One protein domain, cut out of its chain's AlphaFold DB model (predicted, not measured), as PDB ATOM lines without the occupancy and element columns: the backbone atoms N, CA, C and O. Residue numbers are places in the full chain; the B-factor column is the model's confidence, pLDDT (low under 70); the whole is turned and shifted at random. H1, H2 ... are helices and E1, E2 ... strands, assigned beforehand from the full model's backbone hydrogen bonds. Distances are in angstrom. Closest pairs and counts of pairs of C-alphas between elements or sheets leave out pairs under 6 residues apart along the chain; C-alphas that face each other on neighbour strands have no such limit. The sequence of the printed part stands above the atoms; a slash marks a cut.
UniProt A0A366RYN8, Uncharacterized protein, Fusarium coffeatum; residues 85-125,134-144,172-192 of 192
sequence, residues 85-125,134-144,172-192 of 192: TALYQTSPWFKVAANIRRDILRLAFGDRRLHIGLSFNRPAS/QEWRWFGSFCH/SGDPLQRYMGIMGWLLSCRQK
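This is residues 85 to 125, 134 to 144 and 172 to 192 of the 192 residues of an uncharacterized protein of Fusarium coffeatum (UniProt A0A366RYN8). A long two-stranded antiparallel ribbon, E1 and E2, and the helix H2 make the two arms of an open V, joined at its corner by residues 110 to 113. The short helix H3 lies in the opening and packs on E2 with its first residues, while little H1, which comes before H2 in the chain, sits at the far end of the H2 arm, where residues 95 to 100 stick out. The 73 printed residues include three named helices and two strands in the order H1 H2 E1 E2 H3, a mixed class. The whole is loose, with a radius of gyration of the C-alphas of 14.6 A, and flat, spanning 42 by 35 by 16 A.

E1, residues 114 to 121, and E2, residues 135 to 142, are antiparallel neighbours at 165 degrees; N 115 and O 141, 2.8 A, and N 137 and O 119, 2.8 A, are within hydrogen-bond range. H3, residues 182 to 188, has 4 pairs of C-alphas within 8 A of E2, the closest being those of Gly 140 and Ile 182, 5.8 A. H3 and E1 are near each other, with 5 pairs within 10 A. H2, residues 98 to 109, is also near H3, with 5 such pairs, but apart from E2. H1, residues 92 to 95, is close to H2 but not clearly touching, with the closest C-alphas, those of Trp 93 and Arg 101, 7.5 A apart. H1 is apart from E1, E2 and H3. Every O i to N i+4 pair is within hydrogen-bond range in H2 and H3; H1 is too short for one.

E1 runs 22.6 A from C-alpha 114 at (49.226, -0.195, 197.023), and E2 runs 23.5 A. H2 measures 16.4 A, H3 9.8 A and H1 5.1 A. H1 begins at C-alpha 92, (66.208, -14.667, 191.536); H3 ends at C-alpha 188, (63.311, -5.219, 186.914).

The C-alphas farthest apart, those of Ile 100 and Ser 125, are 45.4 A apart. Residues 126 to 133 and 145 to 171 are not printed, with C-alpha gaps of 12.0 A and 7.8 A across the cuts. The links H1 to H2 and H2 to E1 are tight. Mean pLDDT of the printed part is 72.6; 23 residues are under 70, among them 85 to 90 and 172 to 179.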
ATOM      1  N   THR A  85      58.428 -25.187 183.675       49.47
ATOM      2  CA  THR A  85      59.040 -24.346 184.696       49.47
ATOM      3  C   THR A  85      58.209 -23.080 184.731       49.47
ATOM      4  O   THR A  85      58.154 -22.341 183.744       49.47
ATOM      5  N   ALA A  86      57.516 -22.832 185.842       50.34
ATOM      6  CA  ALA A  86      56.783 -21.587 185.987       50.34
ATOM      7  C   ALA A  86      57.789 -20.447 185.779       50.34
ATOM      8  O   ALA A  86      58.818 -20.409 186.449       50.34
ATOM      9  N   LEU A  87      57.512 -19.514 184.860       51.31
ATOM     10  CA  LEU A  87      58.436 -18.424 184.490       51.31
ATOM     11  C   LEU A  87      58.855 -17.531 185.676       51.31
ATOM     12  O   LEU A  87      59.728 -16.679 185.539       51.31
ATOM     13  N   TYR A  88      58.210 -17.689 186.831       54.84
ATOM     14  CA  TYR A  88      58.562 -17.040 188.089       54.84
ATOM     15  C   TYR A  88      59.699 -17.765 188.828       54.84
ATOM     16  O   TYR A  88      60.487 -17.120 189.504       54.84
ATOM     17  N   GLN A  89      59.857 -19.082 188.659       54.53
ATOM     18  CA  GLN A  89      60.919 -19.880 189.294       54.53
ATOM     19  C   GLN A  89      62.314 -19.602 188.720       54.53
ATOM     20  O   GLN A  89      63.323 -19.917 189.350       54.53
ATOM     21  N   THR A  90      62.392 -18.994 187.536       62.31
ATOM     22  CA  THR A  90      63.666 -18.608 186.920       62.31
ATOM     23  C   THR A  90      64.193 -17.271 187.437       62.31
ATOM     24  O   THR A  90      65.386 -17.000 187.281       62.31
ATOM     25  N   SER A  91      63.344 -16.444 188.060       71.06
ATOM     26  CA  SER A  91      63.752 -15.148 188.599       71.06
ATOM     27  C   SER A  91      64.405 -15.321 189.978       71.06
ATOM     28  O   SER A  91      63.837 -15.990 190.849       71.06
ATOM     29  N   PRO A  92      65.569 -14.687 190.221       76.06
ATOM     30  CA  PRO A  92      66.208 -14.667 191.536       76.06
ATOM     31  C   PRO A  92      65.283 -14.149 192.638       76.06
ATOM     32  O   PRO A  92      65.361 -14.619 193.769       76.06
ATOM     33  N   TRP A  93      64.353 -13.249 192.299       78.25
ATOM     34  CA  TRP A  93      63.368 -12.703 193.226       78.25
ATOM     35  C   TRP A  93      62.589 -13.788 193.964       78.25
ATOM     36  O   TRP A  93      62.442 -13.725 195.177       78.25
ATOM     37  N   PHE A  94      62.126 -14.824 193.261       75.19
ATOM     38  CA  PHE A  94      61.325 -15.884 193.879       75.19
ATOM     39  C   PHE A  94      62.166 -16.947 194.595       75.19
ATOM     40  O   PHE A  94      61.600 -17.755 195.327       75.19
ATOM     41  N   LYS A  95      63.498 -16.920 194.440       80.31
ATOM     42  CA  LYS A  95      64.427 -17.698 195.279       80.31
ATOM     43  C   LYS A  95      64.623 -17.056 196.656       80.31
ATOM     44  O   LYS A  95      65.022 -17.738 197.594       80.31
ATOM     45  N   VAL A  96      64.324 -15.763 196.790       81.44
ATOM     46  CA  VAL A  96      64.333 -15.057 198.074       81.44
ATOM     47  C   VAL A  96      63.151 -15.525 198.930       81.44
ATOM     48  O   VAL A  96      62.001 -15.593 198.471       81.44
ATOM     49  N   ALA A  97      63.426 -15.830 200.201       83.75
ATOM     50  CA  ALA A  97      62.416 -16.264 201.162       83.75
ATOM     51  C   ALA A  97      61.260 -15.250 201.267       83.75
ATOM     52  O   ALA A  97      61.444 -14.041 201.113       83.75
ATOM     53  N   ALA A  98      60.039 -15.741 201.495       78.75
ATOM     54  CA  ALA A  98      58.826 -14.921 201.428       78.75
ATOM     55  C   ALA A  98      58.826 -13.738 202.416       78.75
ATOM     56  O   ALA A  98      58.347 -12.659 202.073       78.75
ATOM     57  N   ASN A  99      59.397 -13.920 203.609       79.75
ATOM     58  CA  ASN A  99      59.582 -12.864 204.605       79.75
ATOM     59  C   ASN A  99      60.523 -11.761 204.096       79.75
ATOM     60  O   ASN A  99      60.170 -10.590 204.146       79.75
ATOM     61  N   ILE A 100      61.656 -12.132 203.499       84.06
ATOM     62  CA  ILE A 100      62.613 -11.162 202.956       84.06
ATOM     63  C   ILE A 100      62.014 -10.419 201.758       84.06
ATOM     64  O   ILE A 100      62.140  -9.203 201.661       84.06
ATOM     65  N   ARG A 101      61.285 -11.114 200.871       86.06
ATOM     66  CA  ARG A 101      60.539 -10.455 199.786       86.06
ATOM     67  C   ARG A 101      59.562  -9.417 200.328       86.06
ATOM     68  O   ARG A 101      59.491  -8.316 199.796       86.06
ATOM     69  N   ARG A 102      58.820  -9.759 201.383       83.25
ATOM     70  CA  ARG A 102      57.898  -8.833 202.049       83.25
ATOM     71  C   ARG A 102      58.635  -7.608 202.584       83.25
ATOM     72  O   ARG A 102      58.162  -6.500 202.365       83.25
ATOM     73  N   ASP A 103      59.778  -7.789 203.232       84.56
ATOM     74  CA  ASP A 103      60.546  -6.677 203.794       84.56
ATOM     75  C   ASP A 103      61.136  -5.778 202.702       84.56
ATOM     76  O   ASP A 103      61.031  -4.558 202.797       84.56
ATOM     77  N   ILE A 104      61.636  -6.350 201.602       86.19
ATOM     78  CA  ILE A 104      62.079  -5.569 200.438       86.19
ATOM     79  C   ILE A 104      60.918  -4.755 199.855       86.19
ATOM     80  O   ILE A 104      61.086  -3.574 199.565       86.19
ATOM     81  N   LEU A 105      59.732  -5.354 199.700       84.94
ATOM     82  CA  LEU A 105      58.551  -4.641 199.203       84.94
ATOM     83  C   LEU A 105      58.145  -3.504 200.150       84.94
ATOM     84  O   LEU A 105      57.836  -2.404 199.698       84.94
ATOM     85  N   ARG A 106      58.189  -3.733 201.464       84.50
ATOM     86  CA  ARG A 106      57.920  -2.690 202.461       84.50
ATOM     87  C   ARG A 106      58.911  -1.543 202.370       84.50
ATOM     88  O   ARG A 106      58.486  -0.396 202.374       84.50
ATOM     89  N   LEU A 107      60.200  -1.842 202.233       86.31
ATOM     90  CA  LEU A 107      61.241  -0.828 202.077       86.31
ATOM     91  C   LEU A 107      61.078  -0.051 200.763       86.31
ATOM     92  O   LEU A 107      61.119   1.175 200.771       86.31
ATOM     93  N   ALA A 108      60.831  -0.742 199.647       85.25
ATOM     94  CA  ALA A 108      60.691  -0.125 198.328       85.25
ATOM     95  C   ALA A 108      59.461   0.790 198.222       85.25
ATOM     96  O   ALA A 108      59.500   1.814 197.540       85.25
ATOM     97  N   PHE A 109      58.364   0.434 198.896       83.38
ATOM     98  CA  PHE A 109      57.087   1.141 198.778       83.38
ATOM     99  C   PHE A 109      56.691   1.950 200.022       83.38
ATOM    100  O   PHE A 109      55.700   2.685 199.969       83.38
ATOM    101  N   GLY A 110      57.498   1.900 201.087       82.38
ATOM    102  CA  GLY A 110      57.374   2.709 202.303       82.38
ATOM    103  C   GLY A 110      56.337   2.205 203.309       82.38
ATOM    104  O   GLY A 110      55.676   3.027 203.928       82.38
ATOM    105  N   ASP A 111      56.135   0.885 203.406       78.00
ATOM    106  CA  ASP A 111      55.062   0.230 204.192       78.00
ATOM    107  C   ASP A 111      53.667   0.828 203.923       78.00
ATOM    108  O   ASP A 111      52.769   0.833 204.761       78.00
ATOM    109  N   ARG A 112      53.484   1.354 202.708       75.12
ATOM    110  CA  ARG A 112      52.223   1.919 202.247       75.12
ATOM    111  C   ARG A 112      51.405   0.870 201.536       75.12
ATOM    112  O   ARG A 112      51.911  -0.051 200.894       75.12
ATOM    113  N   ARG A 113      50.103   1.093 201.568       76.44
ATOM    114  CA  ARG A 113      49.159   0.289 200.825       76.44
ATOM    115  C   ARG A 113      49.156   0.676 199.343       76.44
ATOM    116  O   ARG A 113      49.132   1.857 198.997       76.44
ATOM    117  N   LEU A 114      49.153  -0.336 198.478       78.94
ATOM    118  CA  LEU A 114      49.226  -0.195 197.023       78.94
ATOM    119  C   LEU A 114      47.954  -0.719 196.357       78.94
ATOM    120  O   LEU A 114      47.393  -1.728 196.786       78.94
ATOM    121  N   HIS A 115      47.542  -0.065 195.276       80.69
ATOM    122  CA  HIS A 115      46.550  -0.562 194.332       80.69
ATOM    123  C   HIS A 115      47.256  -0.932 193.033       80.69
ATOM    124  O   HIS A 115      47.962  -0.110 192.454       80.69
ATOM    125  N   ILE A 116      47.070  -2.171 192.582       80.75
ATOM    126  CA  ILE A 116      47.597  -2.659 191.307       80.75
ATOM    127  C   ILE A 116      46.413  -3.183 190.507       80.75
ATOM    128  O   ILE A 116      45.702  -4.074 190.970       80.75
ATOM    129  N   GLY A 117      46.201  -2.621 189.323       77.56
ATOM    130  CA  GLY A 117      45.201  -3.104 188.382       77.56
ATOM    131  C   GLY A 117      45.859  -3.675 187.138       77.56
ATOM    132  O   GLY A 117      46.865  -3.152 186.657       77.56
ATOM    133  N   LEU A 118      45.278  -4.756 186.626       81.00
ATOM    134  CA  LEU A 118      45.705  -5.425 185.406       81.00
ATOM    135  C   LEU A 118      44.479  -5.617 184.515       81.00
ATOM    136  O   LEU A 118      43.487  -6.205 184.944       81.00
ATOM    137  N   SER A 119      44.548  -5.130 183.284       78.56
ATOM    138  CA  SER A 119      43.508  -5.311 182.278       78.56
ATOM    139  C   SER A 119      44.122  -5.840 180.988       78.56
ATOM    140  O   SER A 119      45.231  -5.477 180.605       78.56
ATOM    141  N   PHE A 120      43.409  -6.740 180.321       80.25
ATOM    142  CA  PHE A 120      43.796  -7.236 179.007       80.25
ATOM    143  C   PHE A 120      42.845  -6.641 177.982       80.25
ATOM    144  O   PHE A 120      41.639  -6.888 178.048       80.25
ATOM    145  N   ASN A 121      43.372  -5.834 177.063       76.06
ATOM    146  CA  ASN A 121      42.560  -5.283 175.993       76.06
ATOM    147  C   ASN A 121      42.395  -6.348 174.906       76.06
ATOM    148  O   ASN A 121      43.334  -6.637 174.161       76.06
ATOM    149  N   ARG A 122      41.211  -6.964 174.854       68.31
ATOM    150  CA  ARG A 122      40.850  -7.892 173.785       68.31
ATOM    151  C   ARG A 122      40.096  -7.116 172.707       68.31
ATOM    152  O   ARG A 122      39.148  -6.415 173.054       68.31
ATOM    153  N   PRO A 123      40.458  -7.259 171.425       65.19
ATOM    154  CA  PRO A 123      39.693  -6.636 170.356       65.19
ATOM    155  C   PRO A 123      38.250  -7.135 170.349       65.19
ATOM    156  O   PRO A 123      37.994  -8.330 170.518       65.19
ATOM    157  N   ALA A 124      37.318  -6.203 170.164       66.12
ATOM    158  CA  ALA A 124      35.889  -6.487 170.149       66.12
ATOM    159  C   ALA A 124      35.430  -7.152 168.837       66.12
ATOM    160  O   ALA A 124      34.464  -7.911 168.847       66.12
ATOM    161  N   SER A 125      36.134  -6.918 167.726       60.59
ATOM    162  CA  SER A 125      35.841  -7.498 166.411       60.59
ATOM    163  C   SER A 125      37.108  -7.594 165.549       60.59
ATOM    164  O   SER A 125      38.085  -6.877 165.767       60.59
ATOM    165  N   GLN A 134      46.607  -6.512 170.877       67.75
ATOM    166  CA  GLN A 134      46.349  -7.260 172.105       67.75
ATOM    167  C   GLN A 134      47.403  -6.869 173.137       67.75
ATOM    168  O   GLN A 134      48.559  -7.288 173.062       67.75
ATOM    169  N   GLU A 135      47.003  -6.037 174.090       78.38
ATOM    170  CA  GLU A 135      47.924  -5.435 175.041       78.38
ATOM    171  C   GLU A 135      47.450  -5.674 176.472       78.38
ATOM    172  O   GLU A 135      46.296  -5.424 176.838       78.38
ATOM    173  N   TRP A 136      48.377  -6.144 177.302       79.19
ATOM    174  CA  TRP A 136      48.227  -6.081 178.745       79.19
ATOM    175  C   TRP A 136      48.490  -4.653 179.204       79.19
ATOM    176  O   TRP A 136      49.612  -4.160 179.108       79.19
ATOM    177  N   ARG A 137      47.467  -4.013 179.756       78.94
ATOM    178  CA  ARG A 137      47.588  -2.727 180.429       78.94
ATOM    179  C   ARG A 137      47.626  -2.944 181.928       78.94
ATOM    180  O   ARG A 137      46.966  -3.827 182.476       78.94
ATOM    181  N   TRP A 138      48.417  -2.130 182.599       79.69
ATOM    182  CA  TRP A 138      48.532  -2.171 184.043       79.69
ATOM    183  C   TRP A 138      48.619  -0.756 184.590       79.69
ATOM    184  O   TRP A 138      49.076   0.165 183.915       79.69
ATOM    185  N   PHE A 139      48.197  -0.598 185.834       78.94
ATOM    186  CA  PHE A 139      48.419   0.622 186.590       78.94
ATOM    187  C   PHE A 139      48.795   0.273 188.022       78.94
ATOM    188  O   PHE A 139      48.445  -0.788 188.545       78.94
ATOM    189  N   GLY A 140      49.538   1.177 188.643       78.12
ATOM    190  CA  GLY A 140      49.940   1.082 190.032       78.12
ATOM    191  C   GLY A 140      49.790   2.443 190.687       78.12
ATOM    192  O   GLY A 140      50.257   3.432 190.126       78.12
ATOM    193  N   SER A 141      49.158   2.500 191.852       76.88
ATOM    194  CA  SER A 141      49.009   3.737 192.619       76.88
ATOM    195  C   SER A 141      49.068   3.477 194.122       76.88
ATOM    196  O   SER A 141      48.869   2.354 194.597       76.88
ATOM    197  N   PHE A 142      49.371   4.526 194.887       77.56
ATOM    198  CA  PHE A 142      49.243   4.473 196.338       77.56
ATOM    199  C   PHE A 142      47.777   4.555 196.743       77.56
ATOM    200  O   PHE A 142      46.976   5.284 196.155       77.56
ATOM    201  N   CYS A 143      47.437   3.823 197.795       76.06
ATOM    202  CA  CYS A 143      46.185   4.026 198.490       76.06
ATOM    203  C   CYS A 143      46.221   5.390 199.185       76.06
ATOM    204  O   CYS A 143      47.076   5.630 200.032       76.06
ATOM    205  N   HIS A 144      45.276   6.262 198.837       71.69
ATOM    206  CA  HIS A 144      45.104   7.568 199.481       71.69
ATOM    207  C   HIS A 144      44.125   7.513 200.657       71.69
ATOM    208  O   HIS A 144      43.741   8.553 201.188       71.69
ATOM    209  N   SER A 172      38.752   3.552 195.782       54.44
ATOM    210  CA  SER A 172      39.493   4.517 194.965       54.44
ATOM    211  C   SER A 172      40.992   4.214 194.924       54.44
ATOM    212  O   SER A 172      41.791   4.740 195.694       54.44
ATOM    213  N   GLY A 173      41.399   3.401 193.952       52.97
ATOM    214  CA  GLY A 173      42.611   3.756 193.222       52.97
ATOM    215  C   GLY A 173      42.191   4.850 192.252       52.97
ATOM    216  O   GLY A 173      41.485   4.541 191.300       52.97
ATOM    217  N   ASP A 174      42.512   6.115 192.528       54.62
ATOM    218  CA  ASP A 174      42.235   7.185 191.568       54.62
ATOM    219  C   ASP A 174      43.046   6.899 190.285       54.62
ATOM    220  O   ASP A 174      44.281   6.877 190.352       54.62
ATOM    221  N   PRO A 175      42.402   6.636 189.129       51.53
ATOM    222  CA  PRO A 175      43.105   6.361 187.877       51.53
ATOM    223  C   PRO A 175      43.889   7.577 187.366       51.53
ATOM    224  O   PRO A 175      44.749   7.432 186.497       51.53
ATOM    225  N   LEU A 176      43.571   8.774 187.868       51.94
ATOM    226  CA  LEU A 176      44.101  10.043 187.381       51.94
ATOM    227  C   LEU A 176      45.333  10.524 188.154       51.94
ATOM    228  O   LEU A 176      45.997  11.463 187.713       51.94
ATOM    229  N   GLN A 177      45.691   9.884 189.271       54.56
ATOM    230  CA  GLN A 177      46.767  10.366 190.133       54.56
ATOM    231  C   GLN A 177      47.929   9.377 190.251       54.56
ATOM    232  O   GLN A 177      47.945   8.460 191.067       54.56
ATOM    233  N   ARG A 178      48.958   9.678 189.446       57.12
ATOM    234  CA  ARG A 178      50.346   9.194 189.522       57.12
ATOM    235  C   ARG A 178      50.497   7.682 189.350       57.12
ATOM    236  O   ARG A 178      50.528   6.919 190.311       57.12
ATOM    237  N   TYR A 179      50.718   7.284 188.098       63.75
ATOM    238  CA  TYR A 179      51.268   5.976 187.757       63.75
ATOM    239  C   TYR A 179      52.601   5.781 188.480       63.75
ATOM    240  O   TYR A 179      53.594   6.447 188.187       63.75
ATOM    241  N   MET A 180      52.627   4.863 189.439       71.38
ATOM    242  CA  MET A 180      53.865   4.394 190.032       71.38
ATOM    243  C   MET A 180      54.413   3.249 189.185       71.38
ATOM    244  O   MET A 180      53.676   2.346 188.785       71.38
ATOM    245  N   GLY A 181      55.728   3.231 188.976       76.31
ATOM    246  CA  GLY A 181      56.438   2.153 188.291       76.31
ATOM    247  C   GLY A 181      56.474   0.824 189.057       76.31
ATOM    248  O   GLY A 181      57.490   0.149 188.995       76.31
ATOM    249  N   ILE A 182      55.418   0.433 189.783       79.44
ATOM    250  CA  ILE A 182      55.361  -0.802 190.588       79.44
ATOM    251  C   ILE A 182      55.623  -2.022 189.707       79.44
ATOM    252  O   ILE A 182      56.480  -2.843 190.025       79.44
ATOM    253  N   MET A 183      54.934  -2.126 188.567       77.50
ATOM    254  CA  MET A 183      55.177  -3.230 187.639       77.50
ATOM    255  C   MET A 183      56.543  -3.102 186.970       77.50
ATOM    256  O   MET A 183      57.205  -4.112 186.793       77.50
ATOM    257  N   GLY A 184      57.015  -1.887 186.669       79.06
ATOM    258  CA  GLY A 184      58.380  -1.669 186.176       79.06
ATOM    259  C   GLY A 184      59.447  -2.173 187.157       79.06
ATOM    260  O   GLY A 184      60.360  -2.891 186.761       79.06
ATOM    261  N   TRP A 185      59.277  -1.891 188.448       82.88
ATOM    262  CA  TRP A 185      60.134  -2.381 189.525       82.88
ATOM    263  C   TRP A 185      60.062  -3.909 189.640       82.88
ATOM    264  O   TRP A 185      61.091  -4.576 189.593       82.88
ATOM    265  N   LEU A 186      58.859  -4.495 189.666       78.25
ATOM    266  CA  LEU A 186      58.686  -5.955 189.705       78.25
ATOM    267  C   LEU A 186      59.290  -6.653 188.478       78.25
ATOM    268  O   LEU A 186      59.852  -7.741 188.595       78.25
ATOM    269  N   LEU A 187      59.180  -6.039 187.299       73.56
ATOM    270  CA  LEU A 187      59.781  -6.535 186.066       73.56
ATOM    271  C   LEU A 187      61.307  -6.387 186.081       73.56
ATOM    272  O   LEU A 187      61.985  -7.285 185.587       73.56
ATOM    273  N   SER A 188      61.860  -5.341 186.707       73.81
ATOM    274  CA  SER A 188      63.311  -5.219 186.914       73.81
ATOM    275  C   SER A 188      63.863  -6.362 187.774       73.81
ATOM    276  O   SER A 188      64.910  -6.915 187.460       73.81
ATOM    277  N   CYS A 189      63.097  -6.851 188.759       69.19
ATOM    278  CA  CYS A 189      63.459  -8.035 189.548       69.19
ATOM    279  C   CYS A 189      63.468  -9.351 188.734       69.19
ATOM    280  O   CYS A 189      63.866 -10.405 189.244       69.19
ATOM    281  N   ARG A 190      63.005  -9.331 187.475       65.06
ATOM    282  CA  ARG A 190      63.087 -10.468 186.540       65.06
ATOM    283  C   ARG A 190      64.321 -10.412 185.639       65.06
ATOM    284  O   ARG A 190      64.612 -11.429 185.012       65.06
ATOM    285  N   GLN A 191      65.008  -9.272 185.553       58.09
ATOM    286  CA  GLN A 191      66.191  -9.117 184.708       58.09
ATOM    287  C   GLN A 191      67.359  -9.904 185.324       58.09
ATOM    288  O   GLN A 191      67.602  -9.828 186.529       58.09
ATOM    289  N   LYS A 192      67.989 -10.741 184.496       50.94
ATOM    290  CA  LYS A 192      69.209 -11.486 184.819       50.94
ATOM    291  C   LYS A 192      70.429 -10.653 184.471       50.94
ATOM    292  O   LYS A 192      70.339  -9.938 183.449       50.94
TER     293      LYS A 192